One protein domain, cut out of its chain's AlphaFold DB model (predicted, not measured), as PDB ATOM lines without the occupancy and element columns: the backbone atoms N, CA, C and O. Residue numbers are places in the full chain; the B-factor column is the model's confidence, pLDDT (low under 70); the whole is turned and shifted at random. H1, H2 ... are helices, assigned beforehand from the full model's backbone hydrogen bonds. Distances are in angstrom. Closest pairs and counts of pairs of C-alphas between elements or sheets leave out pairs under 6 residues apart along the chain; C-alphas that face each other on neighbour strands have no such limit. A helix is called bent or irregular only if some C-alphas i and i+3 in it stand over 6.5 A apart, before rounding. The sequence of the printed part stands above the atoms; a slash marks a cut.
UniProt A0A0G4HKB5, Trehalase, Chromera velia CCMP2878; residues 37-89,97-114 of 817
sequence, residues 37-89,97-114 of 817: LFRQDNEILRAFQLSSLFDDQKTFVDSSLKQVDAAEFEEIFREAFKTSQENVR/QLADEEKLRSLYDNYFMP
ATOM      1  N   LEU A  37     -34.291  38.089   7.776       70.75
ATOM      2  CA  LEU A  37     -34.035  39.511   8.001       70.75
ATOM      3  C   LEU A  37     -33.128  39.859   9.198       70.75
ATOM      4  O   LEU A  37     -32.302  40.763   9.091       70.75
ATOM      5  N   PHE A  38     -33.277  39.179  10.341       71.06
ATOM      6  CA  PHE A  38     -32.512  39.479  11.569       71.06
ATOM      7  C   PHE A  38     -31.331  38.532  11.777       71.06
ATOM      8  O   PHE A  38     -30.687  38.540  12.833       71.06
ATOM      9  N   ARG A  39     -31.045  37.687  10.783       72.00
ATOM     10  CA  ARG A  39     -29.839  36.874  10.804       72.00
ATOM     11  C   ARG A  39     -28.609  37.763  10.665       72.00
ATOM     12  O   ARG A  39     -28.609  38.780   9.985       72.00
ATOM     13  N   GLN A  40     -27.538  37.351  11.325       70.50
ATOM     14  CA  GLN A  40     -26.325  38.157  11.485       70.50
ATOM     15  C   GLN A  40     -25.532  38.323  10.183       70.50
ATOM     16  O   GLN A  40     -24.767  39.274  10.043       70.50
ATOM     17  N   ASP A  41     -25.739  37.407   9.236       69.00
ATOM     18  CA  ASP A  41     -25.193  37.414   7.883       69.00
ATOM     19  C   ASP A  41     -26.078  38.171   6.873       69.00
ATOM     20  O   ASP A  41     -25.705  38.284   5.705       69.00
ATOM     21  N   ASN A  42     -27.227  38.714   7.299       80.56
ATOM     22  CA  ASN A  42     -28.159  39.396   6.407       80.56
ATOM     23  C   ASN A  42     -27.664  40.806   6.027       80.56
ATOM     24  O   ASN A  42     -27.325  41.632   6.881       80.56
ATOM     25  N   GLU A  43     -27.661  41.100   4.724       81.38
ATOM     26  CA  GLU A  43     -27.231  42.391   4.178       81.38
ATOM     27  C   GLU A  43     -28.114  43.562   4.627       81.38
ATOM     28  O   GLU A  43     -27.615  44.673   4.805       81.38
ATOM     29  N   ILE A  44     -29.396  43.302   4.886       86.94
ATOM     30  CA  ILE A  44     -30.366  44.287   5.358       86.94
ATOM     31  C   ILE A  44     -30.064  44.683   6.796       86.94
ATOM     32  O   ILE A  44     -29.953  45.875   7.085       86.94
ATOM     33  N   LEU A  45     -29.877  43.698   7.684       87.81
ATOM     34  CA  LEU A  45     -29.472  43.955   9.067       87.81
ATOM     35  C   LEU A  45     -28.210  44.817   9.088       87.81
ATOM     36  O   LEU A  45     -28.169  45.841   9.766       87.81
ATOM     37  N   ARG A  46     -27.202  44.437   8.298       87.25
ATOM     38  CA  ARG A  46     -25.951  45.189   8.195       87.25
ATOM     39  C   ARG A  46     -26.170  46.615   7.680       87.25
ATOM     40  O   ARG A  46     -25.559  47.536   8.213       87.25
ATOM     41  N   ALA A  47     -27.015  46.812   6.668       86.94
ATOM     42  CA  ALA A  47     -27.293  48.135   6.111       86.94
ATOM     43  C   ALA A  47     -27.959  49.066   7.133       86.94
ATOM     44  O   ALA A  47     -27.508  50.195   7.304       86.94
ATOM     45  N   PHE A  48     -28.982  48.584   7.845       89.62
ATOM     46  CA  PHE A  48     -29.650  49.373   8.880       89.62
ATOM     47  C   PHE A  48     -28.739  49.638  10.079       89.62
ATOM     48  O   PHE A  48     -28.666  50.775  10.536       89.62
ATOM     49  N   GLN A  49     -28.003  48.634  10.561       89.75
ATOM     50  CA  GLN A  49     -27.183  48.800  11.761       89.75
ATOM     51  C   GLN A  49     -25.937  49.662  11.564       89.75
ATOM     52  O   GLN A  49     -25.463  50.273  12.516       89.75
ATOM     53  N   LEU A  50     -25.388  49.707  10.348       87.31
ATOM     54  CA  LEU A  50     -24.259  50.583  10.032       87.31
ATOM     55  C   LEU A  50     -24.698  51.991   9.602       87.31
ATOM     56  O   LEU A  50     -23.830  52.821   9.355       87.31
ATOM     57  N   SER A  51     -26.004  52.255   9.499       87.12
ATOM     58  CA  SER A  51     -26.548  53.592   9.232       87.12
ATOM     59  C   SER A  51     -26.657  54.431  10.506       87.12
ATOM     60  O   SER A  51     -26.709  53.886  11.607       87.12
ATOM     61  N   SER A  52     -26.779  55.754  10.366       83.50
ATOM     62  CA  SER A  52     -27.031  56.661  11.500       83.50
ATOM     63  C   SER A  52     -28.530  56.829  11.794       83.50
ATOM     64  O   SER A  52     -28.950  57.831  12.369       83.50
ATOM     65  N   LEU A  53     -29.372  55.888  11.344       87.56
ATOM     66  CA  LEU A  53     -30.829  56.040  11.372       87.56
ATOM     67  C   LEU A  53     -31.425  55.986  12.785       87.56
ATOM     68  O   LEU A  53     -32.487  56.574  13.033       87.56
ATOM     69  N   PHE A  54     -30.759  55.259  13.683       89.25
ATOM     70  CA  PHE A  54     -31.170  55.035  15.062       89.25
ATOM     71  C   PHE A  54     -29.970  55.180  15.996       89.25
ATOM     72  O   PHE A  54     -28.928  54.581  15.743       89.25
ATOM     73  N   ASP A  55     -30.153  55.906  17.100       86.69
ATOM     74  CA  ASP A  55     -29.123  56.045  18.139       86.69
ATOM     75  C   ASP A  55     -28.921  54.734  18.925       86.69
ATOM     76  O   ASP A  55     -27.812  54.410  19.335       86.69
ATOM     77  N   ASP A  56     -29.997  53.958  19.118       87.88
ATOM     78  CA  ASP A  56     -29.968  52.640  19.763       87.88
ATOM     79  C   ASP A  56     -30.126  51.529  18.713       87.88
ATOM     80  O   ASP A  56     -31.183  51.395  18.083       87.88
ATOM     81  N   GLN A  57     -29.107  50.677  18.578       88.25
ATOM     82  CA  GLN A  57     -29.081  49.547  17.644       88.25
ATOM     83  C   GLN A  57     -30.131  48.467  17.929       88.25
ATOM     84  O   GLN A  57     -30.511  47.714  17.029       88.25
ATOM     85  N   LYS A  58     -30.693  48.413  19.140       92.12
ATOM     86  CA  LYS A  58     -31.823  47.527  19.449       92.12
ATOM     87  C   LYS A  58     -33.110  47.962  18.736       92.12
ATOM     88  O   LYS A  58     -33.990  47.139  18.503       92.12
ATOM     89  N   THR A  59     -33.207  49.226  18.307       92.44
ATOM     90  CA  THR A  59     -34.405  49.783  17.652       92.44
ATOM     91  C   THR A  59     -34.791  49.009  16.395       92.44
ATOM     92  O   THR A  59     -35.951  48.633  16.231       92.44
ATOM     93  N   PHE A  60     -33.841  48.735  15.499       92.38
ATOM     94  CA  PHE A  60     -34.163  48.047  14.248       92.38
ATOM     95  C   PHE A  60     -34.553  46.582  14.485       92.38
ATOM     96  O   PHE A  60     -35.556  46.121  13.950       92.38
ATOM     97  N   VAL A  61     -33.817  45.863  15.337       91.62
ATOM     98  CA  VAL A  61     -34.081  44.437  15.609       91.62
ATOM     99  C   VAL A  61     -35.333  44.191  16.457       91.62
ATOM    100  O   VAL A  61     -35.890  43.097  16.402       91.62
ATOM    101  N   ASP A  62     -35.810  45.191  17.198       92.50
ATOM    102  CA  ASP A  62     -37.105  45.163  17.894       92.50
ATOM    103  C   ASP A  62     -38.279  45.593  17.004       92.50
ATOM    104  O   ASP A  62     -39.444  45.439  17.383       92.50
ATOM    105  N   SER A  63     -37.991  46.173  15.838       91.62
ATOM    106  CA  SER A  63     -39.026  46.566  14.889       91.62
ATOM    107  C   SER A  63     -39.639  45.329  14.239       91.62
ATOM    108  O   SER A  63     -39.006  44.286  14.096       91.62
ATOM    109  N   SER A  64     -40.903  45.439  13.848       89.69
ATOM    110  CA  SER A  64     -41.635  44.347  13.198       89.69
ATOM    111  C   SER A  64     -42.118  44.777  11.827       89.69
ATOM    112  O   SER A  64     -42.443  45.945  11.635       89.69
ATOM    113  N   LEU A  65     -42.207  43.851  10.879       89.69
ATOM    114  CA  LEU A  65     -42.787  44.158   9.573       89.69
ATOM    115  C   LEU A  65     -44.301  44.385   9.696       89.69
ATOM    116  O   LEU A  65     -44.982  43.698  10.458       89.69
ATOM    117  N   LYS A  66     -44.829  45.357   8.943       88.81
ATOM    118  CA  LYS A  66     -46.260  45.692   8.922       88.81
ATOM    119  C   LYS A  66     -47.073  44.597   8.223       88.81
ATOM    120  O   LYS A  66     -47.714  43.771   8.868       88.81
ATOM    121  N   GLN A  67     -47.059  44.626   6.891       80.75
ATOM    122  CA  GLN A  67     -47.934  43.817   6.035       80.75
ATOM    123  C   GLN A  67     -47.168  42.747   5.256       80.75
ATOM    124  O   GLN A  67     -47.714  41.679   5.016       80.75
ATOM    125  N   VAL A  68     -45.909  43.017   4.907       86.81
ATOM    126  CA  VAL A  68     -45.048  42.082   4.172       86.81
ATOM    127  C   VAL A  68     -44.355  41.115   5.124       86.81
ATOM    128  O   VAL A  68     -44.141  41.434   6.298       86.81
ATOM    129  N   ASP A  69     -43.991  39.940   4.621       87.31
ATOM    130  CA  ASP A  69     -43.140  39.000   5.347       87.31
ATOM    131  C   ASP A  69     -41.643  39.236   5.050       87.31
ATOM    132  O   ASP A  69     -41.289  40.022   4.169       87.31
ATOM    133  N   ALA A  70     -40.747  38.632   5.837       85.62
ATOM    134  CA  ALA A  70     -39.306  38.865   5.708       85.62
ATOM    135  C   ALA A  70     -38.756  38.542   4.309       85.62
ATOM    136  O   ALA A  70     -37.896  39.274   3.827       85.62
ATOM    137  N   ALA A  71     -39.259  37.493   3.653       85.44
ATOM    138  CA  ALA A  71     -38.784  37.096   2.330       85.44
ATOM    139  C   ALA A  71     -39.241  38.096   1.257       85.44
ATOM    140  O   ALA A  71     -38.454  38.497   0.404       85.44
ATOM    141  N   GLU A  72     -40.491  38.559   1.337       89.81
ATOM    142  CA  GLU A  72     -41.004  39.612   0.453       89.81
ATOM    143  C   GLU A  72     -40.243  40.935   0.645       89.81
ATOM    144  O   GLU A  72     -39.855  41.587  -0.327       89.81
ATOM    145  N   PHE A  73     -39.960  41.318   1.895       90.81
ATOM    146  CA  PHE A  73     -39.181  42.526   2.167       90.81
ATOM    147  C   PHE A  73     -37.748  42.437   1.624       90.81
ATOM    148  O   PHE A  73     -37.214  43.435   1.139       90.81
ATOM    149  N   GLU A  74     -37.127  41.255   1.658       87.88
ATOM    150  CA  GLU A  74     -35.805  41.049   1.065       87.88
ATOM    151  C   GLU A  74     -35.781  41.320  -0.440       87.88
ATOM    152  O   GLU A  74     -34.843  41.946  -0.940       87.88
ATOM    153  N   GLU A  75     -36.819  40.911  -1.170       88.50
ATOM    154  CA  GLU A  75     -36.943  41.210  -2.599       88.50
ATOM    155  C   GLU A  75     -37.099  42.716  -2.850       88.50
ATOM    156  O   GLU A  75     -36.389  43.273  -3.693       88.50
ATOM    157  N   ILE A  76     -37.950  43.390  -2.066       90.38
ATOM    158  CA  ILE A  76     -38.160  44.846  -2.133       90.38
ATOM    159  C   ILE A  76     -36.852  45.597  -1.864       90.38
ATOM    160  O   ILE A  76     -36.499  46.529  -2.593       90.38
ATOM    161  N   PHE A  77     -36.104  45.185  -0.838       88.25
ATOM    162  CA  PHE A  77     -34.816  45.780  -0.501       88.25
ATOM    163  C   PHE A  77     -33.809  45.599  -1.643       88.25
ATOM    164  O   PHE A  77     -33.196  46.569  -2.095       88.25
ATOM    165  N   ARG A  78     -33.668  44.375  -2.171       85.06
ATOM    166  CA  ARG A  78     -32.764  44.095  -3.297       85.06
ATOM    167  C   ARG A  78     -33.132  44.901  -4.539       85.06
ATOM    168  O   ARG A  78     -32.233  45.350  -5.245       85.06
ATOM    169  N   GLU A  79     -34.421  45.102  -4.816       86.94
ATOM    170  CA  GLU A  79     -34.878  45.938  -5.928       86.94
ATOM    171  C   GLU A  79     -34.530  47.418  -5.713       86.94
ATOM    172  O   GLU A  79     -33.969  48.046  -6.616       86.94
ATOM    173  N   ALA A  80     -34.766  47.950  -4.509       84.44
ATOM    174  CA  ALA A  80     -34.463  49.338  -4.157       84.44
ATOM    175  C   ALA A  80     -32.970  49.691  -4.316       84.44
ATOM    176  O   ALA A  80     -32.638  50.825  -4.671       84.44
ATOM    177  N   PHE A  81     -32.077  48.714  -4.118       80.62
ATOM    178  CA  PHE A  81     -30.622  48.870  -4.236       80.62
ATOM    179  C   PHE A  81     -30.013  48.216  -5.500       80.62
ATOM    180  O   PHE A  81     -28.792  48.186  -5.665       80.62
ATOM    181  N   LYS A  82     -30.832  47.747  -6.455       74.31
ATOM    182  CA  LYS A  82     -30.380  47.015  -7.661       74.31
ATOM    183  C   LYS A  82     -29.540  47.849  -8.635       74.31
ATOM    184  O   LYS A  82     -28.677  47.310  -9.327       74.31
ATOM    185  N   THR A  83     -29.820  49.148  -8.741       58.38
ATOM    186  CA  THR A  83     -29.188  50.072  -9.709       58.38
ATOM    187  C   THR A  83     -28.015  50.868  -9.141       58.38
ATOM    188  O   THR A  83     -27.340  51.580  -9.885       58.38
ATOM    189  N   SER A  84     -27.745  50.755  -7.843       55.97
ATOM    190  CA  SER A  84     -26.594  51.380  -7.197       55.97
ATOM    191  C   SER A  84     -25.311  50.624  -7.566       55.97
ATOM    192  O   SER A  84     -25.136  49.464  -7.211       55.97
ATOM    193  N   GLN A  85     -24.347  51.297  -8.210       46.47
ATOM    194  CA  GLN A  85     -22.939  50.846  -8.216       46.47
ATOM    195  C   GLN A  85     -22.312  50.854  -6.801       46.47
ATOM    196  O   GLN A  85     -21.175  50.428  -6.629       46.47
ATOM    197  N   GLU A  86     -23.070  51.297  -5.796       48.94
ATOM    198  CA  GLU A  86     -22.761  51.360  -4.362       48.94
ATOM    199  C   GLU A  86     -22.990  50.024  -3.632       48.94
ATOM    200  O   GLU A  86     -23.140  49.987  -2.414       48.94
ATOM    201  N   ASN A  87     -23.000  48.902  -4.358       42.94
ATOM    202  CA  ASN A  87     -22.905  47.583  -3.743       42.94
ATOM    203  C   ASN A  87     -21.529  47.453  -3.078       42.94
ATOM    204  O   ASN A  87     -20.542  47.141  -3.742       42.94
ATOM    205  N   VAL A  88     -21.484  47.769  -1.781       46.66
ATOM    206  CA  VAL A  88     -20.463  47.443  -0.774       46.66
ATOM    207  C   VAL A  88     -19.130  46.973  -1.379       46.66
ATOM    208  O   VAL A  88     -18.841  45.777  -1.453       46.66
ATOM    209  N   ARG A  89     -18.267  47.914  -1.778       36.47
ATOM    210  CA  ARG A  89     -16.833  47.624  -1.892       36.47
ATOM    211  C   ARG A  89     -16.201  47.804  -0.521       36.47
ATOM    212  O   ARG A  89     -16.088  48.919  -0.026       36.47
ATOM    213  N   GLN A  97     -19.055  53.108   2.678       46.59
ATOM    214  CA  GLN A  97     -19.987  54.014   2.017       46.59
ATOM    215  C   GLN A  97     -21.399  53.596   2.447       46.59
ATOM    216  O   GLN A  97     -21.836  52.485   2.144       46.59
ATOM    217  N   LEU A  98     -22.027  54.443   3.263       54.50
ATOM    218  CA  LEU A  98     -23.348  54.230   3.847       54.50
ATOM    219  C   LEU A  98     -24.364  54.006   2.726       54.50
ATOM    220  O   LEU A  98     -24.359  54.733   1.731       54.50
ATOM    221  N   ALA A  99     -25.224  52.999   2.888       62.34
ATOM    222  CA  ALA A  99     -26.433  52.907   2.085       62.34
ATOM    223  C   ALA A  99     -27.199  54.234   2.205       62.34
ATOM    224  O   ALA A  99     -27.201  54.845   3.271       62.34
ATOM    225  N   ASP A 100     -27.807  54.680   1.108       78.25
ATOM    226  CA  ASP A 100     -28.590  55.917   1.038       78.25
ATOM    227  C   ASP A 100     -29.581  56.002   2.220       78.25
ATOM    228  O   ASP A 100     -30.578  55.276   2.264       78.25
ATOM    229  N   GLU A 101     -29.262  56.844   3.214       82.62
ATOM    230  CA  GLU A 101     -30.000  56.910   4.483       82.62
ATOM    231  C   GLU A 101     -31.436  57.400   4.277       82.62
ATOM    232  O   GLU A 101     -32.339  56.974   4.995       82.62
ATOM    233  N   GLU A 102     -31.677  58.236   3.260       86.81
ATOM    234  CA  GLU A 102     -33.020  58.687   2.896       86.81
ATOM    235  C   GLU A 102     -33.845  57.515   2.349       86.81
ATOM    236  O   GLU A 102     -35.001  57.322   2.742       86.81
ATOM    237  N   LYS A 103     -33.236  56.660   1.516       88.44
ATOM    238  CA  LYS A 103     -33.877  55.415   1.065       88.44
ATOM    239  C   LYS A 103     -34.101  54.429   2.207       88.44
ATOM    240  O   LYS A 103     -35.189  53.863   2.285       88.44
ATOM    241  N   LEU A 104     -33.125  54.224   3.094       90.75
ATOM    242  CA  LEU A 104     -33.287  53.344   4.259       90.75
ATOM    243  C   LEU A 104     -34.401  53.836   5.188       90.75
ATOM    244  O   LEU A 104     -35.239  53.035   5.600       90.75
ATOM    245  N   ARG A 105     -34.465  55.146   5.468       92.75
ATOM    246  CA  ARG A 105     -35.558  55.759   6.235       92.75
ATOM    247  C   ARG A 105     -36.899  55.534   5.550       92.75
ATOM    248  O   ARG A 105     -37.833  55.092   6.205       92.75
ATOM    249  N   SER A 106     -36.983  55.759   4.238       93.88
ATOM    250  CA  SER A 106     -38.205  55.514   3.465       93.88
ATOM    251  C   SER A 106     -38.646  54.047   3.527       93.88
ATOM    252  O   SER A 106     -39.819  53.761   3.763       93.88
ATOM    253  N   LEU A 107     -37.724  53.090   3.378       93.56
ATOM    254  CA  LEU A 107     -38.033  51.664   3.527       93.56
ATOM    255  C   LEU A 107     -38.516  51.338   4.946       93.56
ATOM    256  O   LEU A 107     -39.518  50.643   5.106       93.56
ATOM    257  N   TYR A 108     -37.850  51.870   5.970       94.19
ATOM    258  CA  TYR A 108     -38.260  51.681   7.355       94.19
ATOM    259  C   TYR A 108     -39.672  52.223   7.608       94.19
ATOM    260  O   TYR A 108     -40.559  51.477   8.023       94.19
ATOM    261  N   ASP A 109     -39.909  53.491   7.277       93.88
ATOM    262  CA  ASP A 109     -41.179  54.173   7.520       93.88
ATOM    263  C   ASP A 109     -42.341  53.512   6.774       93.88
ATOM    264  O   ASP A 109     -43.466  53.487   7.278       93.88
ATOM    265  N   ASN A 110     -42.087  52.938   5.594       94.31
ATOM    266  CA  ASN A 110     -43.110  52.265   4.800       94.31
ATOM    267  C   ASN A 110     -43.418  50.852   5.311       94.31
ATOM    268  O   ASN A 110     -44.597  50.522   5.450       94.31
ATOM    269  N   TYR A 111     -42.406  50.054   5.666       93.88
ATOM    270  CA  TYR A 111     -42.574  48.609   5.888       93.88
ATOM    271  C   TYR A 111     -42.458  48.149   7.344       93.88
ATOM    272  O   TYR A 111     -42.934  47.056   7.653       93.88
ATOM    273  N   PHE A 112     -41.913  48.963   8.253       93.06
ATOM    274  CA  PHE A 112     -41.707  48.585   9.653       93.06
ATOM    275  C   PHE A 112     -42.630  49.329  10.616       93.06
ATOM    276  O   PHE A 112     -42.937  50.512  10.473       93.06
ATOM    277  N   MET A 113     -43.076  48.611  11.637       91.94
ATOM    278  CA  MET A 113     -43.641  49.173  12.849       91.94
ATOM    279  C   MET A 113     -42.504  49.479  13.825       91.94
ATOM    280  O   MET A 113     -41.610  48.640  13.982       91.94
ATOM    281  N   PRO A 114     -42.557  50.624  14.529       91.06
ATOM    282  CA  PRO A 114     -41.568  50.932  15.549       91.06
ATOM    283  C   PRO A 114     -41.596  49.890  16.681       91.06
ATOM    284  O   PRO A 114     -42.626  49.230  16.883       91.06
TER     285      PRO A 114
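AT A GLANCE: This is residues 37 to 89 and 97 to 114 of the 817 residues of the protein "Trehalase" of Chromera velia CCMP2878 (UniProt A0A0G4HKB5). Two eleven-residue helices, H3 and H4, run roughly side by side in opposite ways, and the shorter H1 stands about perpendicular to both and near both, the three making a small, loosely packed body; the still shorter H2 sits near H1, away from H3 and H4. The link from H2 to H3 runs along the side away from H1, where a short antiparallel pairing of residues 64 to 65 with residues 112 to 113 ties it to the stretch just after H4, while the two ends at the cut, residues 83 to 89 and 97 to 99, reach away at the other end of the longest axis. The printed part has 71 residues with four named helices, in the order H1, H2, H3, H4, and no named strand. The class is all helix, though the helices hold 34 of the 71 printed residues, under half. The whole is compact, with a radius of gyration of the C-alphas of 11.4 A and a rounded outline of 30 by 26 by 23 A.

IN THESE COORDINATES: H3 and H4 are the longest helices, with 11 residues each. H3 is residues 70 to 80, 15.2 A from first to last C-alpha; it begins at C-alpha 70, at (-39.306, 38.865, 5.708), and ends at C-alpha 80, at (-34.463, 49.338, -4.157). H4 is residues 101 to 111, 15.1 A long by the same measure, and ends at C-alpha 111, at (-42.574, 48.609, 5.888). H1 is residues 43 to 49, 9.9 A from first to last C-alpha, and begins at C-alpha 43, at (-27.231, 42.391, 4.178). H2 is residues 58 to 62, 6.0 A from first to last C-alpha. No helix is bent or irregular.

HOW THE PARTS SIT: H3 and H4 are close but not clearly touching, with 2 pairs of C-alphas within 8 A; their closest C-alphas are those of Phe 77 and Leu 107, 7.8 A apart. They run opposite ways at a steep tilt of 36 degrees, only just steep, and their centres are 12.4 A apart. H1 is close to H3 but not clearly touching it; the closest C-alphas are those of Ile 44 and Phe 77, 7.5 A apart, and the lines stand at 85 degrees, about perpendicular. H1 is also close to H4 but not clearly touching it, with 1 pair of C-alphas within 8 A, those of Phe 48 and Leu 104, 7.1 A apart. The lines of H1 and H4 stand at 76 degrees, about perpendicular. H2 is close to H1 but not clearly touching it; the closest C-alphas are those of Phe 48 and Phe 60, 7.1 A apart. H2 is apart from H4, and it is apart from H3 too, though H3 follows it along the chain. In H1, H2, H3 and H4 every O i to N i+4 pair is within hydrogen-bond range.

THE WHOLE: The two C-alphas farthest apart are those of Gln 67 and Arg 89, at 32.3 A, and the first and last printed C-alphas, of Leu 37 and Pro 114, are 15.6 A apart. Residues 90 to 96 are cut out and not printed, and C-alphas 89 and 97 are 8.1 A apart across the cut. The link across the cut joins H3 to H4; of the links printed whole, H1 to H2 with 8 residues and H2 to H3 with 7 residues are short, and no link is long. The mean pLDDT of the printed part is 81.6. The model's confidence is under 70 at residue 41, residues 83 to 89 and residues 97 to 99.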